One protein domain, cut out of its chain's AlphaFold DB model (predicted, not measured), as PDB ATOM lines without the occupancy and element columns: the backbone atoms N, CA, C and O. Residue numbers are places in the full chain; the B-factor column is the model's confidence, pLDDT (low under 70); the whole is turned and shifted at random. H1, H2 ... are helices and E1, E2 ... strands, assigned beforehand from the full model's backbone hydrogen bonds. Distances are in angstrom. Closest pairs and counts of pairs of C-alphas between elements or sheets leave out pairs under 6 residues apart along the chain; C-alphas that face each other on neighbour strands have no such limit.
ATOM      1  N   HIS A  21     -43.197  12.553  47.687       87.69
ATOM      2  CA  HIS A  21     -42.096  12.496  46.714       87.69
ATOM      3  C   HIS A  21     -41.009  13.554  46.986       87.69
ATOM      4  O   HIS A  21     -39.840  13.296  46.719       87.69
ATOM      5  N   ILE A  22     -41.366  14.711  47.565       91.06
ATOM      6  CA  ILE A  22     -40.393  15.731  47.992       91.06
ATOM      7  C   ILE A  22     -39.628  15.258  49.227       91.06
ATOM      8  O   ILE A  22     -38.418  15.431  49.308       91.06
ATOM      9  N   GLU A  23     -40.306  14.618  50.181       90.44
ATOM     10  CA  GLU A  23     -39.645  14.068  51.368       90.44
ATOM     11  C   GLU A  23     -38.610  12.994  50.999       90.44
ATOM     12  O   GLU A  23     -37.482  13.035  51.492       90.44
ATOM     13  N   LEU A  24     -38.959  12.086  50.080       91.81
ATOM     14  CA  LEU A  24     -38.017  11.102  49.540       91.81
ATOM     15  C   LEU A  24     -36.859  11.768  48.787       91.81
ATOM     16  O   LEU A  24     -35.714  11.335  48.923       91.81
ATOM     17  N   ALA A  25     -37.149  12.812  48.007       93.00
ATOM     18  CA  ALA A  25     -36.139  13.542  47.249       93.00
ATOM     19  C   ALA A  25     -35.128  14.262  48.150       93.00
ATOM     20  O   ALA A  25     -33.932  14.250  47.863       93.00
ATOM     21  N   ASP A  26     -35.590  14.841  49.258       92.25
ATOM     22  CA  ASP A  26     -34.729  15.524  50.222       92.25
ATOM     23  C   ASP A  26     -33.875  14.551  51.046       92.25
ATOM     24  O   ASP A  26     -32.744  14.887  51.403       92.25
ATOM     25  N   TRP A  27     -34.402  13.356  51.334       92.38
ATOM     26  CA  TRP A  27     -33.711  12.300  52.080       92.38
ATOM     27  C   TRP A  27     -32.600  11.614  51.275       92.38
ATOM     28  O   TRP A  27     -31.581  11.217  51.842       92.38
ATOM     29  N   ALA A  28     -32.797  11.430  49.970       93.94
ATOM     30  CA  ALA A  28     -31.897  10.628  49.155       93.94
ATOM     31  C   ALA A  28     -30.543  11.313  48.904       93.94
ATOM     32  O   ALA A  28     -30.474  12.467  48.496       93.94
ATOM     33  N   GLU A  29     -29.457  10.554  49.051       93.50
ATOM     34  CA  GLU A  29     -28.109  10.949  48.598       93.50
ATOM     35  C   GLU A  29     -27.763  10.307  47.245       93.50
ATOM     36  O   GLU A  29     -27.057  10.871  46.407       93.50
ATOM     37  N   VAL A  30     -28.283   9.098  47.020       94.94
ATOM     38  CA  VAL A  30     -28.142   8.330  45.782       94.94
ATOM     39  C   VAL A  30     -29.477   7.671  45.482       94.94
ATOM     40  O   VAL A  30     -30.094   7.076  46.366       94.94
ATOM     41  N   ALA A  31     -29.898   7.735  44.225       96.00
ATOM     42  CA  ALA A  31     -31.143   7.152  43.758       96.00
ATOM     43  C   ALA A  31     -30.888   6.237  42.567       96.00
ATOM     44  O   ALA A  31     -30.196   6.610  41.622       96.00
ATOM     45  N   VAL A  32     -31.452   5.030  42.609       97.00
ATOM     46  CA  VAL A  32     -31.196   3.997  41.605       97.00
ATOM     47  C   VAL A  32     -32.493   3.361  41.109       97.00
ATOM     48  O   VAL A  32     -33.306   2.902  41.907       97.00
ATOM     49  N   VAL A  33     -32.675   3.299  39.785       97.56
ATOM     50  CA  VAL A  33     -33.765   2.545  39.142       97.56
ATOM     51  C   VAL A  33     -33.225   1.238  38.570       97.56
ATOM     52  O   VAL A  33     -32.461   1.251  37.602       97.56
ATOM     53  N   VAL A  34     -33.637   0.106  39.147       96.38
ATOM     54  CA  VAL A  34     -33.223  -1.245  38.734       96.38
ATOM     55  C   VAL A  34     -34.426  -2.206  38.787       96.38
ATOM     56  O   VAL A  34     -34.931  -2.455  39.881       96.38
ATOM     57  N   PRO A  35     -34.851  -2.808  37.662       96.19
ATOM     58  CA  PRO A  35     -34.512  -2.427  36.291       96.19
ATOM     59  C   PRO A  35     -35.168  -1.097  35.884       96.19
ATOM     60  O   PRO A  35     -36.302  -0.808  36.263       96.19
ATOM     61  N   ALA A  36     -34.490  -0.320  35.041       97.62
ATOM     62  CA  ALA A  36     -35.077   0.812  34.333       97.62
ATOM     63  C   ALA A  36     -35.664   0.338  32.994       97.62
ATOM     64  O   ALA A  36     -34.944  -0.064  32.078       97.62
ATOM     65  N   THR A  37     -36.989   0.350  32.876       96.94
ATOM     66  CA  THR A  37     -37.673  -0.023  31.629       96.94
ATOM     67  C   THR A  37     -37.589   1.106  30.600       96.94
ATOM     68  O   THR A  37     -37.352   2.262  30.954       96.94
ATOM     69  N   ALA A  38     -37.857   0.803  29.325       97.62
ATOM     70  CA  ALA A  38     -37.930   1.823  28.272       97.62
ATOM     71  C   ALA A  38     -38.917   2.956  28.608       97.62
ATOM     72  O   ALA A  38     -38.644   4.117  28.320       97.62
ATOM     73  N   ALA A  39     -40.040   2.626  29.259       98.06
ATOM     74  CA  ALA A  39     -41.044   3.604  29.672       98.06
ATOM     75  C   ALA A  39     -40.513   4.557  30.752       98.06
ATOM     76  O   ALA A  39     -40.696   5.765  30.637       98.06
ATOM     77  N   VAL A  40     -39.827   4.034  31.777       98.19
ATOM     78  CA  VAL A  40     -39.221   4.876  32.821       98.19
ATOM     79  C   VAL A  40     -38.119   5.755  32.229       98.19
ATOM     80  O   VAL A  40     -38.108   6.953  32.477       98.19
ATOM     81  N   ILE A  41     -37.248   5.188  31.390       98.56
ATOM     82  CA  ILE A  41     -36.186   5.935  30.698       98.56
ATOM     83  C   ILE A  41     -36.777   7.071  29.859       98.56
ATOM     84  O   ILE A  41     -36.322   8.205  29.960       98.56
ATOM     85  N   GLY A  42     -37.823   6.793  29.077       98.50
ATOM     86  CA  GLY A  42     -38.489   7.812  28.269       98.50
ATOM     87  C   GLY A  42     -39.120   8.920  29.105       98.50
ATOM     88  O   GLY A  42     -38.960  10.091  28.771       98.50
ATOM     89  N   LYS A  43     -39.784   8.574  30.213       98.62
ATOM     90  CA  LYS A  43     -40.373   9.569  31.118       98.62
ATOM     91  C   LYS A  43     -39.313  10.465  31.750       98.62
ATOM     92  O   LYS A  43     -39.450  11.682  31.692       98.62
ATOM     93  N   LEU A  44     -38.247   9.879  32.296       98.19
ATOM     94  CA  LEU A  44     -37.177  10.635  32.948       98.19
ATOM     95  C   LEU A  44     -36.440  11.548  31.962       98.19
ATOM     96  O   LEU A  44     -36.253  12.719  32.268       98.19
ATOM     97  N   ALA A  45     -36.089  11.040  30.776       98.38
ATOM     98  CA  ALA A  45     -35.357  11.805  29.760       98.38
ATOM     99  C   ALA A  45     -36.144  13.008  29.217       98.38
ATOM    100  O   ALA A  45     -35.559  13.946  28.692       98.38
ATOM    101  N   ASN A  46     -37.477  12.977  29.318       98.31
ATOM    102  CA  ASN A  46     -38.360  14.013  28.781       98.31
ATOM    103  C   ASN A  46     -39.079  14.813  29.882       98.31
ATOM    104  O   ASN A  46     -40.034  15.528  29.592       98.31
ATOM    105  N   GLY A  47     -38.667  14.677  31.147       97.44
ATOM    106  CA  GLY A  47     -39.250  15.446  32.247       97.44
ATOM    107  C   GLY A  47     -40.719  15.112  32.559       97.44
ATOM    108  O   GLY A  47     -41.459  15.965  33.045       97.44
ATOM    109  N   ILE A  48     -41.167  13.880  32.298       98.25
ATOM    110  CA  ILE A  48     -42.552  13.450  32.537       98.25
ATOM    111  C   ILE A  48     -42.693  12.885  33.958       98.25
ATOM    112  O   ILE A  48     -42.276  11.761  34.248       98.25
ATOM    113  N   ALA A  49     -43.354  13.642  34.835       94.88
ATOM    114  CA  ALA A  49     -43.591  13.305  36.242       94.88
ATOM    115  C   ALA A  49     -44.826  12.401  36.458       94.88
ATOM    116  O   ALA A  49     -45.730  12.736  37.219       94.88
ATOM    117  N   GLU A  50     -44.907  11.260  35.765       93.12
ATOM    118  CA  GLU A  50     -46.033  10.330  35.934       93.12
ATOM    119  C   GLU A  50     -45.682   9.170  36.876       93.12
ATOM    120  O   GLU A  50     -45.027   8.198  36.475       93.12
ATOM    121  N   GLY A  51     -46.183   9.262  38.111       91.75
ATOM    122  CA  GLY A  51     -46.064   8.242  39.150       91.75
ATOM    123  C   GLY A  51     -44.954   8.552  40.152       91.75
ATOM    124  O   GLY A  51     -43.998   9.261  39.836       91.75
ATOM    125  N   LEU A  52     -45.058   7.960  41.349       94.19
ATOM    126  CA  LEU A  52     -44.196   8.267  42.501       94.19
ATOM    127  C   LEU A  52     -42.699   8.235  42.159       94.19
ATOM    128  O   LEU A  52     -41.959   9.130  42.559       94.19
ATOM    129  N   LEU A  53     -42.254   7.234  41.390       95.50
ATOM    130  CA  LEU A  53     -40.858   7.116  40.965       95.50
ATOM    131  C   LEU A  53     -40.415   8.321  40.133       95.50
ATOM    132  O   LEU A  53     -39.412   8.943  40.465       95.50
ATOM    133  N   CYS A  54     -41.141   8.653  39.062       96.50
ATOM    134  CA  CYS A  54     -40.724   9.722  38.152       96.50
ATOM    135  C   CYS A  54     -40.821  11.088  38.838       96.50
ATOM    136  O   CYS A  54     -39.900  11.887  38.728       96.50
ATOM    137  N   GLU A  55     -41.879  11.325  39.615       95.19
ATOM    138  CA  GLU A  55     -42.032  12.541  40.424       95.19
ATOM    139  C   GLU A  55     -40.869  12.742  41.394       95.19
ATOM    140  O   GLU A  55     -40.275  13.816  41.434       95.19
ATOM    141  N   THR A  56     -40.502  11.693  42.138       96.00
ATOM    142  CA  THR A  56     -39.378  11.746  43.084       96.00
ATOM    143  C   THR A  56     -38.063  12.004  42.348       96.00
ATOM    144  O   THR A  56     -37.267  12.832  42.778       96.00
ATOM    145  N   PHE A  57     -37.845  11.339  41.207       96.81
ATOM    146  CA  PHE A  57     -36.612  11.490  40.432       96.81
ATOM    147  C   PHE A  57     -36.411  12.890  39.855       96.81
ATOM    148  O   PHE A  57     -35.278  13.367  39.795       96.81
ATOM    149  N   LEU A  58     -37.495  13.547  39.448       96.06
ATOM    150  CA  LEU A  58     -37.455  14.924  38.961       96.06
ATOM    151  C   LEU A  58     -37.283  15.943  40.093       96.06
ATOM    152  O   LEU A  58     -36.773  17.032  39.849       96.06
ATOM    153  N   ALA A  59     -37.691  15.598  41.314       96.19
ATOM    154  CA  ALA A  59     -37.551  16.455  42.486       96.19
ATOM    155  C   ALA A  59     -36.156  16.402  43.134       96.19
ATOM    156  O   ALA A  59     -35.875  17.196  44.033       96.19
ATOM    157  N   PHE A  60     -35.280  15.481  42.717       96.38
ATOM    158  CA  PHE A  60     -33.939  15.380  43.283       96.38
ATOM    159  C   PHE A  60     -33.122  16.653  43.069       96.38
ATOM    160  O   PHE A  60     -33.050  17.206  41.970       96.38
ATOM    161  N   ARG A  61     -32.433  17.065  44.134       93.00
ATOM    162  CA  ARG A  61     -31.466  18.160  44.089       93.00
ATOM    163  C   ARG A  61     -30.247  17.772  43.232       93.00
ATOM    164  O   ARG A  61     -29.958  16.577  43.113       93.00
ATOM    165  N   PRO A  62     -29.515  18.740  42.649       89.94
ATOM    166  CA  PRO A  62     -28.378  18.463  41.764       89.94
ATOM    167  C   PRO A  62     -27.286  17.568  42.372       89.94
ATOM    168  O   PRO A  62     -26.577  16.884  41.639       89.94
ATOM    169  N   GLU A  63     -27.152  17.552  43.700       91.94
ATOM    170  CA  GLU A  63     -26.152  16.762  44.422       91.94
ATOM    171  C   GLU A  63     -26.497  15.266  44.485       91.94
ATOM    172  O   GLU A  63     -25.608  14.431  44.675       91.94
ATOM    173  N   VAL A  64     -27.773  14.902  44.313       95.25
ATOM    174  CA  VAL A  64     -28.219  13.508  44.388       95.25
ATOM    175  C   VAL A  64     -27.727  12.745  43.164       95.25
ATOM    176  O   VAL A  64     -28.051  13.069  42.017       95.25
ATOM    177  N   ARG A  65     -26.976  11.664  43.390       95.50
ATOM    178  CA  ARG A  65     -26.475  10.830  42.289       95.50
ATOM    179  C   ARG A  65     -27.598   9.955  41.747       95.50
ATOM    180  O   ARG A  65     -28.031   9.006  42.399       95.50
ATOM    181  N   LYS A  66     -28.049  10.263  40.531       97.06
ATOM    182  CA  LYS A  66     -29.100   9.520  39.826       97.06
ATOM    183  C   LYS A  66     -28.485   8.401  38.991       97.06
ATOM    184  O   LYS A  66     -27.574   8.635  38.198       97.06
ATOM    185  N   VAL A  67     -28.982   7.183  39.171       97.69
ATOM    186  CA  VAL A  67     -28.469   5.970  38.528       97.69
ATOM    187  C   VAL A  67     -29.616   5.200  37.887       97.69
ATOM    188  O   VAL A  67     -30.667   5.009  38.500       97.69
ATOM    189  N   ILE A  68     -29.414   4.700  36.672       98.00
ATOM    190  CA  ILE A  68     -30.349   3.777  36.023       98.00
ATOM    191  C   ILE A  68     -29.615   2.519  35.561       98.00
ATOM    192  O   ILE A  68     -28.490   2.590  35.073       98.00
ATOM    193  N   ALA A  69     -30.255   1.359  35.705       97.75
ATOM    194  CA  ALA A  69     -29.787   0.095  35.141       97.75
ATOM    195  C   ALA A  69     -30.843  -0.425  34.158       97.75
ATOM    196  O   ALA A  69     -31.817  -1.052  34.595       97.75
ATOM    197  N   PRO A  70     -30.714  -0.132  32.851       97.06
ATOM    198  CA  PRO A  70     -31.688  -0.552  31.862       97.06
ATOM    199  C   PRO A  70     -31.858  -2.072  31.831       97.06
ATOM    200  O   PRO A  70     -30.902  -2.827  32.012       97.06
ATOM    201  N   ALA A  71     -33.084  -2.527  31.585       94.62
ATOM    202  CA  ALA A  71     -33.344  -3.907  31.191       94.62
ATOM    203  C   ALA A  71     -34.607  -3.974  30.334       94.62
ATOM    204  O   ALA A  71     -35.673  -3.504  30.737       94.62
ATOM    205  N   MET A  72     -34.479  -4.547  29.141       92.69
ATOM    206  CA  MET A  72     -35.561  -4.680  28.167       92.69
ATOM    207  C   MET A  72     -35.161  -5.661  27.063       92.69
ATOM    208  O   MET A  72     -34.017  -6.097  26.988       92.69
ATOM    209  N   ASN A  73     -36.104  -6.019  26.191       91.62
ATOM    210  CA  ASN A  73     -35.786  -6.770  24.980       91.62
ATOM    211  C   ASN A  73     -34.745  -6.011  24.127       91.62
ATOM    212  O   ASN A  73     -34.827  -4.789  24.005       91.62
ATOM    213  N   GLY A  74     -33.811  -6.730  23.497       88.44
ATOM    214  CA  GLY A  74     -32.756  -6.122  22.684       88.44
ATOM    215  C   GLY A  74     -33.277  -5.233  21.554       88.44
ATOM    216  O   GLY A  74     -32.744  -4.150  21.346       88.44
ATOM    217  N   HIS A  75     -34.367  -5.592  20.870       90.38
ATOM    218  CA  HIS A  75     -34.965  -4.717  19.855       90.38
ATOM    219  C   HIS A  75     -35.457  -3.396  20.443       90.38
ATOM    220  O   HIS A  75     -35.315  -2.366  19.792       90.38
ATOM    221  N   MET A  76     -36.012  -3.409  21.661       94.12
ATOM    222  CA  MET A  76     -36.400  -2.176  22.351       94.12
ATOM    223  C   MET A  76     -35.172  -1.348  22.715       94.12
ATOM    224  O   MET A  76     -35.185  -0.142  22.495       94.12
ATOM    225  N   LEU A  77     -34.116  -1.986  23.231       94.38
ATOM    226  CA  LEU A  77     -32.885  -1.295  23.605       94.38
ATOM    227  C   LEU A  77     -32.289  -0.556  22.403       94.38
ATOM    228  O   LEU A  77     -31.978   0.623  22.512       94.38
ATOM    229  N   HIS A  78     -32.209  -1.213  21.246       93.69
ATOM    230  CA  HIS A  78     -31.634  -0.641  20.027       93.69
ATOM    231  C   HIS A  78     -32.569   0.324  19.274       93.69
ATOM    232  O   HIS A  78     -32.182   0.842  18.225       93.69
ATOM    233  N   GLN A  79     -33.787   0.600  19.766       97.69
ATOM    234  CA  GLN A  79     -34.632   1.623  19.147       97.69
ATOM    235  C   GLN A  79     -33.963   3.002  19.248       97.69
ATOM    236  O   GLN A  79     -33.543   3.391  20.343       97.69
ATOM    237  N   PRO A  80     -33.940   3.805  18.165       98.19
ATOM    238  CA  PRO A  80     -33.324   5.129  18.192       98.19
ATOM    239  C   PRO A  80     -33.896   6.051  19.272       98.19
ATOM    240  O   PRO A  80     -33.171   6.866  19.827       98.19
ATOM    241  N   SER A  81     -35.188   5.934  19.593       98.25
ATOM    242  CA  SER A  81     -35.809   6.709  20.674       98.25
ATOM    243  C   SER A  81     -35.264   6.337  22.052       98.25
ATOM    244  O   SER A  81     -35.019   7.223  22.864       98.25
ATOM    245  N   VAL A  82     -35.041   5.047  22.314       98.12
ATOM    246  CA  VAL A  82     -34.487   4.570  23.586       98.12
ATOM    247  C   VAL A  82     -33.027   4.980  23.715       98.12
ATOM    248  O   VAL A  82     -32.658   5.506  24.759       98.12
ATOM    249  N   GLN A  83     -32.229   4.820  22.656       98.06
ATOM    250  CA  GLN A  83     -30.830   5.255  22.658       98.06
ATOM    251  C   GLN A  83     -30.708   6.765  22.884       98.06
ATOM    252  O   GLN A  83     -30.007   7.171  23.806       98.06
ATOM    253  N   ARG A  84     -31.488   7.591  22.165       98.62
ATOM    254  CA  ARG A  84     -31.523   9.045  22.410       98.62
ATOM    255  C   ARG A  84     -31.875   9.383  23.858       98.62
ATOM    256  O   ARG A  84     -31.192  10.195  24.459       98.62
ATOM    257  N   ASN A  85     -32.895   8.743  24.431       98.69
ATOM    258  CA  ASN A  85     -33.279   8.997  25.821       98.69
ATOM    259  C   ASN A  85     -32.185   8.575  26.815       98.69
ATOM    260  O   ASN A  85     -31.955   9.264  27.804       98.69
ATOM    261  N   ILE A  86     -31.512   7.446  26.572       98.44
ATOM    262  CA  ILE A  86     -30.376   7.006  27.392       98.44
ATOM    263  C   ILE A  86     -29.244   8.033  27.317       98.44
ATOM    264  O   ILE A  86     -28.661   8.357  28.350       98.44
ATOM    265  N   ASP A  87     -28.939   8.542  26.127       98.44
ATOM    266  CA  ASP A  87     -27.863   9.508  25.929       98.44
ATOM    267  C   ASP A  87     -28.197  10.876  26.535       98.44
ATOM    268  O   ASP A  87     -27.374  11.401  27.279       98.44
ATOM    269  N   SER A  88     -29.422  11.384  26.369       98.50
ATOM    270  CA  SER A  88     -29.876  12.602  27.058       98.50
ATOM    271  C   SER A  88     -29.781  12.471  28.579       98.50
ATOM    272  O   SER A  88     -29.296  13.372  29.250       98.50
ATOM    273  N   LEU A  89     -30.138  11.313  29.148       98.00
ATOM    274  CA  LEU A  89     -29.962  11.090  30.586       98.00
ATOM    275  C   LEU A  89     -28.483  11.102  31.002       98.00
ATOM    276  O   LEU A  89     -28.162  11.622  32.070       98.00
ATOM    277  N   LYS A  90     -27.569  10.556  30.189       97.88
ATOM    278  CA  LYS A  90     -26.123  10.665  30.466       97.88
ATOM    279  C   LYS A  90     -25.666  12.125  30.439       97.88
ATOM    280  O   LYS A  90     -24.896  12.518  31.312       97.88
ATOM    281  N   GLU A  91     -26.137  12.909  29.471       97.75
ATOM    282  CA  GLU A  91     -25.859  14.349  29.360       97.75
ATOM    283  C   GLU A  91     -26.386  15.120  30.582       97.75
ATOM    284  O   GLU A  91     -25.673  15.957  31.133       97.75
ATOM    285  N   ASP A  92     -27.558  14.739  31.098       96.19
ATOM    286  CA  ASP A  92     -28.160  15.261  32.335       96.19
ATOM    287  C   ASP A  92     -27.473  14.761  33.628       96.19
ATOM    288  O   ASP A  92     -27.961  14.986  34.745       96.19
ATOM    289  N   GLY A  93     -26.354  14.039  33.506       95.62
ATOM    290  CA  GLY A  93     -25.524  13.582  34.622       95.62
ATOM    291  C   GLY A  93     -25.969  12.270  35.276       95.62
ATOM    292  O   GLY A  93     -25.455  11.915  36.343       95.62
ATOM    293  N   TYR A  94     -26.901  11.525  34.671       97.25
ATOM    294  CA  TYR A  94     -27.258  10.195  35.162       97.25
ATOM    295  C   TYR A  94     -26.123   9.201  34.913       97.25
ATOM    296  O   TYR A  94     -25.525   9.133  33.839       97.25
ATOM    297  N   VAL A  95     -25.887   8.336  35.894       96.81
ATOM    298  CA  VAL A  95     -25.021   7.170  35.724       96.81
ATOM    299  C   VAL A  95     -25.846   6.037  35.125       96.81
ATOM    300  O   VAL A  95     -26.770   5.525  35.759       96.81
ATOM    301  N   VAL A  96     -25.503   5.615  33.911       97.12
ATOM    302  CA  VAL A  96     -26.157   4.485  33.238       97.12
ATOM    303  C   VAL A  96     -25.306   3.231  33.405       97.12
ATOM    304  O   VAL A  96     -24.176   3.172  32.926       97.12
ATOM    305  N   ILE A  97     -25.842   2.222  34.091       96.12
ATOM    306  CA  ILE A  97     -25.211   0.905  34.223       96.12
ATOM    307  C   ILE A  97     -25.585   0.081  32.998       96.12
ATOM    308  O   ILE A  97     -26.759  -0.231  32.813       96.12
ATOM    309  N   SER A  98     -24.598  -0.274  32.176       90.31
ATOM    310  CA  SER A  98     -24.824  -1.024  30.939       90.31
ATOM    311  C   SER A  98     -25.529  -2.360  31.172       90.31
ATOM    312  O   SER A  98     -25.330  -3.037  32.185       90.31
ATOM    313  N   THR A  99     -26.336  -2.749  30.191       90.62
ATOM    314  CA  THR A  99     -26.908  -4.088  30.080       90.62
ATOM    315  C   THR A  99     -25.816  -5.129  29.836       90.62
ATOM    316  O   THR A  99     -24.645  -4.814  29.617       90.62
ATOM    317  N   ARG A 100     -26.196  -6.402  29.920       86.12
ATOM    318  CA  ARG A 100     -25.353  -7.530  29.535       86.12
ATOM    319  C   ARG A 100     -25.972  -8.264  28.361       86.12
ATOM    320  O   ARG A 100     -27.195  -8.315  28.219       86.12
ATOM    321  N   GLU A 101     -25.114  -8.924  27.604       78.88
ATOM    322  CA  GLU A 101     -25.539  -9.942  26.658       78.88
ATOM    323  C   GLU A 101     -25.915 -11.234  27.392       78.88
ATOM    324  O   GLU A 101     -25.309 -11.623  28.397       78.88
ATOM    325  N   GLY A 102     -26.945 -11.910  26.899       71.00
ATOM    326  CA  GLY A 102     -27.308 -13.248  27.345       71.00
ATOM    327  C   GLY A 102     -28.720 -13.625  26.927       71.00
ATOM    328  O   GLY A 102     -29.384 -12.888  26.203       71.00
ATOM    329  N   GLU A 103     -29.196 -14.771  27.408       64.38
ATOM    330  CA  GLU A 103     -30.593 -15.157  27.212       64.38
ATOM    331  C   GLU A 103     -31.527 -14.145  27.882       64.38
ATOM    332  O   GLU A 103     -31.430 -13.877  29.092       64.38
ATOM    333  N   LEU A 104     -32.417 -13.589  27.066       64.81
ATOM    334  CA  LEU A 104     -33.502 -12.708  27.463       64.81
ATOM    335  C   LEU A 104     -34.762 -13.541  27.727       64.81
ATOM    336  O   LEU A 104     -34.977 -14.584  27.115       64.81
ATOM    337  N   ALA A 105     -35.662 -13.032  28.572       62.59
ATOM    338  CA  ALA A 105     -36.905 -13.725  28.945       62.59
ATOM    339  C   ALA A 105     -37.847 -14.043  27.759       62.59
ATOM    340  O   ALA A 105     -38.777 -14.825  27.902       62.59
ATOM    341  N   CYS A 106     -37.610 -13.436  26.594       58.88
ATOM    342  CA  CYS A 106     -38.365 -13.651  25.359       58.88
ATOM    343  C   CYS A 106     -37.808 -14.781  24.471       58.88
ATOM    344  O   CYS A 106     -38.339 -14.995  23.386       58.88
ATOM    345  N   GLY A 107     -36.748 -15.481  24.895       57.94
ATOM    346  CA  GLY A 107     -36.145 -16.590  24.145       57.94
ATOM    347  C   GLY A 107     -35.073 -16.181  23.127       57.94
ATOM    348  O   GLY A 107     -34.518 -17.042  22.454       57.94
ATOM    349  N   TYR A 108     -34.750 -14.888  23.027       59.06
ATOM    350  CA  TYR A 108     -33.641 -14.384  22.211       59.06
ATOM    351  C   TYR A 108     -32.367 -14.251  23.055       59.06
ATOM    352  O   TYR A 108     -32.424 -13.785  24.194       59.06
ATOM    353  N   ALA A 109     -31.217 -14.615  22.490       61.06
ATOM    354  CA  ALA A 109     -29.914 -14.228  23.024       61.06
ATOM    355  C   ALA A 109     -29.527 -12.854  22.460       61.06
ATOM    356  O   ALA A 109     -29.645 -12.628  21.255       61.06
ATOM    357  N   GLY A 110     -29.086 -11.934  23.315       70.94
ATOM    358  CA  GLY A 110     -28.619 -10.622  22.874       70.94
ATOM    359  C   GLY A 110     -28.451  -9.624  24.011       70.94
ATOM    360  O   GLY A 110     -28.639  -9.957  25.182       70.94
ATOM    361  N   ASP A 111     -28.083  -8.398  23.653       77.88
ATOM    362  CA  ASP A 111     -27.997  -7.277  24.586       77.88
ATOM    363  C   ASP A 111     -29.393  -6.871  25.106       77.88
ATOM    364  O   ASP A 111     -30.405  -7.041  24.422       77.88
ATOM    365  N   GLY A 112     -29.455  -6.360  26.336       82.38
ATOM    366  CA  GLY A 112     -30.697  -5.968  27.016       82.38
ATOM    367  C   GLY A 112     -30.944  -6.647  28.361       82.38
ATOM    368  O   GLY A 112     -31.865  -6.261  29.091       82.38
ATOM    369  N   LYS A 113     -30.118  -7.631  28.741       88.31
ATOM    370  CA  LYS A 113     -30.231  -8.299  30.041       88.31
ATOM    371  C   LYS A 113     -29.780  -7.357  31.149       88.31
ATOM    372  O   LYS A 113     -28.779  -6.658  31.011       88.31
ATOM    373  N   LEU A 114     -30.475  -7.388  32.285       91.88
ATOM    374  CA  LEU A 114     -30.064  -6.613  33.450       91.88
ATOM    375  C   LEU A 114     -28.635  -7.000  33.886       91.88
ATOM    376  O   LEU A 114     -28.262  -8.186  33.916       91.88
ATOM    377  N   ALA A 115     -27.848  -5.989  34.257       90.88
ATOM    378  CA  ALA A 115     -26.564  -6.176  34.924       90.88
ATOM    379  C   ALA A 115     -26.699  -7.107  36.142       90.88
ATOM    380  O   ALA A 115     -27.767  -7.210  36.753       90.88
ATOM    381  N   ALA A 116     -25.634  -7.823  36.514       91.94
ATOM    382  CA  ALA A 116     -25.704  -8.618  37.735       91.94
ATOM    383  C   ALA A 116     -25.925  -7.693  38.937       91.94
ATOM    384  O   ALA A 116     -25.346  -6.612  39.026       91.94
ATOM    385  N   VAL A 117     -26.741  -8.145  39.891       91.94
ATOM    386  CA  VAL A 117     -27.079  -7.369  41.095       91.94
ATOM    387  C   VAL A 117     -25.819  -6.912  41.834       91.94
ATOM    388  O   VAL A 117     -25.744  -5.771  42.277       91.94
ATOM    389  N   HIS A 118     -24.806  -7.777  41.919       92.81
ATOM    390  CA  HIS A 118     -23.509  -7.446  42.506       92.81
ATOM    391  C   HIS A 118     -22.832  -6.246  41.823       92.81
ATOM    392  O   HIS A 118     -22.305  -5.371  42.507       92.81
ATOM    393  N   ASP A 119     -22.894  -6.167  40.495       91.75
ATOM    394  CA  ASP A 119     -22.259  -5.095  39.727       91.75
ATOM    395  C   ASP A 119     -23.003  -3.774  39.931       91.75
ATOM    396  O   ASP A 119     -22.375  -2.742  40.169       91.75
ATOM    397  N   VAL A 120     -24.342  -3.823  39.952       93.19
ATOM    398  CA  VAL A 120     -25.189  -2.670  40.292       93.19
ATOM    399  C   VAL A 120     -24.853  -2.146  41.685       93.19
ATOM    400  O   VAL A 120     -24.587  -0.958  41.859       93.19
ATOM    401  N   VAL A 121     -24.821  -3.031  42.686       93.75
ATOM    402  CA  VAL A 121     -24.518  -2.668  44.075       93.75
ATOM    403  C   VAL A 121     -23.119  -2.065  44.194       93.75
ATOM    404  O   VAL A 121     -22.944  -1.059  44.883       93.75
ATOM    405  N   ASN A 122     -22.123  -2.640  43.523       93.31
ATOM    406  CA  ASN A 122     -20.761  -2.118  43.547       93.31
ATOM    407  C   ASN A 122     -20.662  -0.743  42.897       93.31
ATOM    408  O   ASN A 122     -19.963   0.122  43.423       93.31
ATOM    409  N   GLN A 123     -21.371  -0.522  41.789       92.44
ATOM    410  CA  GLN A 123     -21.386   0.779  41.140       92.44
ATOM    411  C   GLN A 123     -22.033   1.839  42.034       92.44
ATOM    412  O   GLN A 123     -21.455   2.904  42.223       92.44
ATOM    413  N   VAL A 124     -23.175   1.530  42.656       93.00
ATOM    414  CA  VAL A 124     -23.856   2.444  43.588       93.00
ATOM    415  C   VAL A 124     -22.973   2.775  44.797       93.00
ATOM    416  O   VAL A 124     -22.891   3.934  45.195       93.00
ATOM    417  N   LYS A 125     -22.253   1.795  45.360       93.12
ATOM    418  CA  LYS A 125     -21.341   2.022  46.499       93.12
ATOM    419  C   LYS A 125     -20.215   3.008  46.187       93.12
ATOM    420  O   LYS A 125     -19.863   3.793  47.059       93.12
ATOM    421  N   LYS A 126     -19.674   2.990  44.964       91.44
ATOM    422  CA  LYS A 126     -18.621   3.926  44.530       91.44
ATOM    423  C   LYS A 126     -19.104   5.376  44.450       91.44
ATOM    424  O   LYS A 126     -18.281   6.275  44.476       91.44
ATOM    425  N   LEU A 127     -20.416   5.599  44.335       87.50
ATOM    426  CA  LEU A 127     -21.008   6.934  44.216       87.50
ATOM    427  C   LEU A 127     -21.315   7.592  45.571       87.50
ATOM    428  O   LEU A 127     -21.626   8.777  45.586       87.50
ATOM    429  N   ARG A 128     -21.260   6.835  46.680       74.31
ATOM    430  CA  ARG A 128     -21.447   7.343  48.057       74.31
ATOM    431  C   ARG A 128     -20.140   7.780  48.738       74.31
ATOM    432  O   ARG A 128     -20.195   8.176  49.897       74.31
ATOM    433  N   GLN A 129     -18.993   7.621  48.077       55.81
ATOM    434  CA  GLN A 129     -17.673   8.027  48.584       55.81
ATOM    435  C   GLN A 129     -17.334   9.427  48.090       55.81
ATOM    436  O   GLN A 129     -16.724  10.171  48.883       55.81
TER     437      GLN A 129
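AT A GLANCE: This is residues 21 to 129 of the 129 residues of the protein "Phosphopantothenoylcysteine decarboxylase / phosphopantothenate--cysteine ligase" of Lentzea jiangxiensis (UniProt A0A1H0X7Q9). Two parallel strands, E1 and E2, run side by side through the middle, with helices H2, H3 and H5 over one face of this narrow sheet and H6 over the other. At one end of the longest axis H1 packs on H3, and at the other end lies a small hairpin, E3 and E4, with the short H4 beside E4. A short parallel pairing of residues 67 to 68 of E2 with residues 95 to 96 adds to the edge of the sheet. The 109 printed residues hold six named helices and four named strands in the order H1 E1 H2 H3 E2 H4 H5 E3 E4 H6, in the mixed class, helices and strands. The whole is compact, with a radius of gyration of the C-alphas of 13.9 A and spans of 41 by 29 by 23 A.

HOW THE PARTS SIT: H1, residues 21 to 27, touches H3, residues 52 to 59, at a steep tilt of 60 degrees; their closest C-alphas, of His 21 and Thr 56, are 4.6 A apart. E1, residues 30 to 36, and E2, residues 65 to 70, are parallel neighbours at 10 degrees, with N 33 and O 67 2.9 A apart and N 67 and O 31 2.8 A apart, within hydrogen-bond range. With H2, residues 38 to 45, and H3 between them, they form a strand-helix-strand unit, two parallel neighbour strands joined through helices, whose crossover is right-handed. H2 touches H3 at a shallow tilt of 24 degrees, closest at the C-alphas of Leu 44 and Cys 54, 6.4 A. H2 also touches H5, residues 80 to 91, at a steep tilt of 42 degrees, closest at the C-alphas of Ala 45 and Asn 85, 5.3 A. H5 and E2 are near each other, with 8 pairs of C-alphas within 10 A. H4, residues 74 to 77, comes closest to E4, residues 109 to 113, at the C-alphas of Gly 74 and Gly 112, 4.8 A. E3, residues 100 to 103, and E4 are an antiparallel hairpin, with N 100 and O 113 2.8 A apart, within hydrogen-bond range. H6, residues 117 to 126, comes closest to E2 at the C-alphas of Val 120 and Ala 69, 7.4 A, and is apart from H5. In H1, H2, H3, H5 and H6 every O i to N i+4 pair is within hydrogen-bond range; H4 is too short for such a pair.

IN THESE COORDINATES: H1 begins at C-alpha 21, (-42.096, 12.496, 46.714). From first to last C-alpha, E1 measures 15.4 A, E2 16.3 A, H5 16.3 A and H6 14.5 A. H6 ends at C-alpha 126, (-18.621, 3.926, 44.530).

THE WHOLE: The two C-alphas farthest apart, of Asp 26 and Gly 107, are 41.4 A apart. The printed part has no cut and no long link. Its mean pLDDT is 91.3; residues 103 to 109 and residue 129 are under 70.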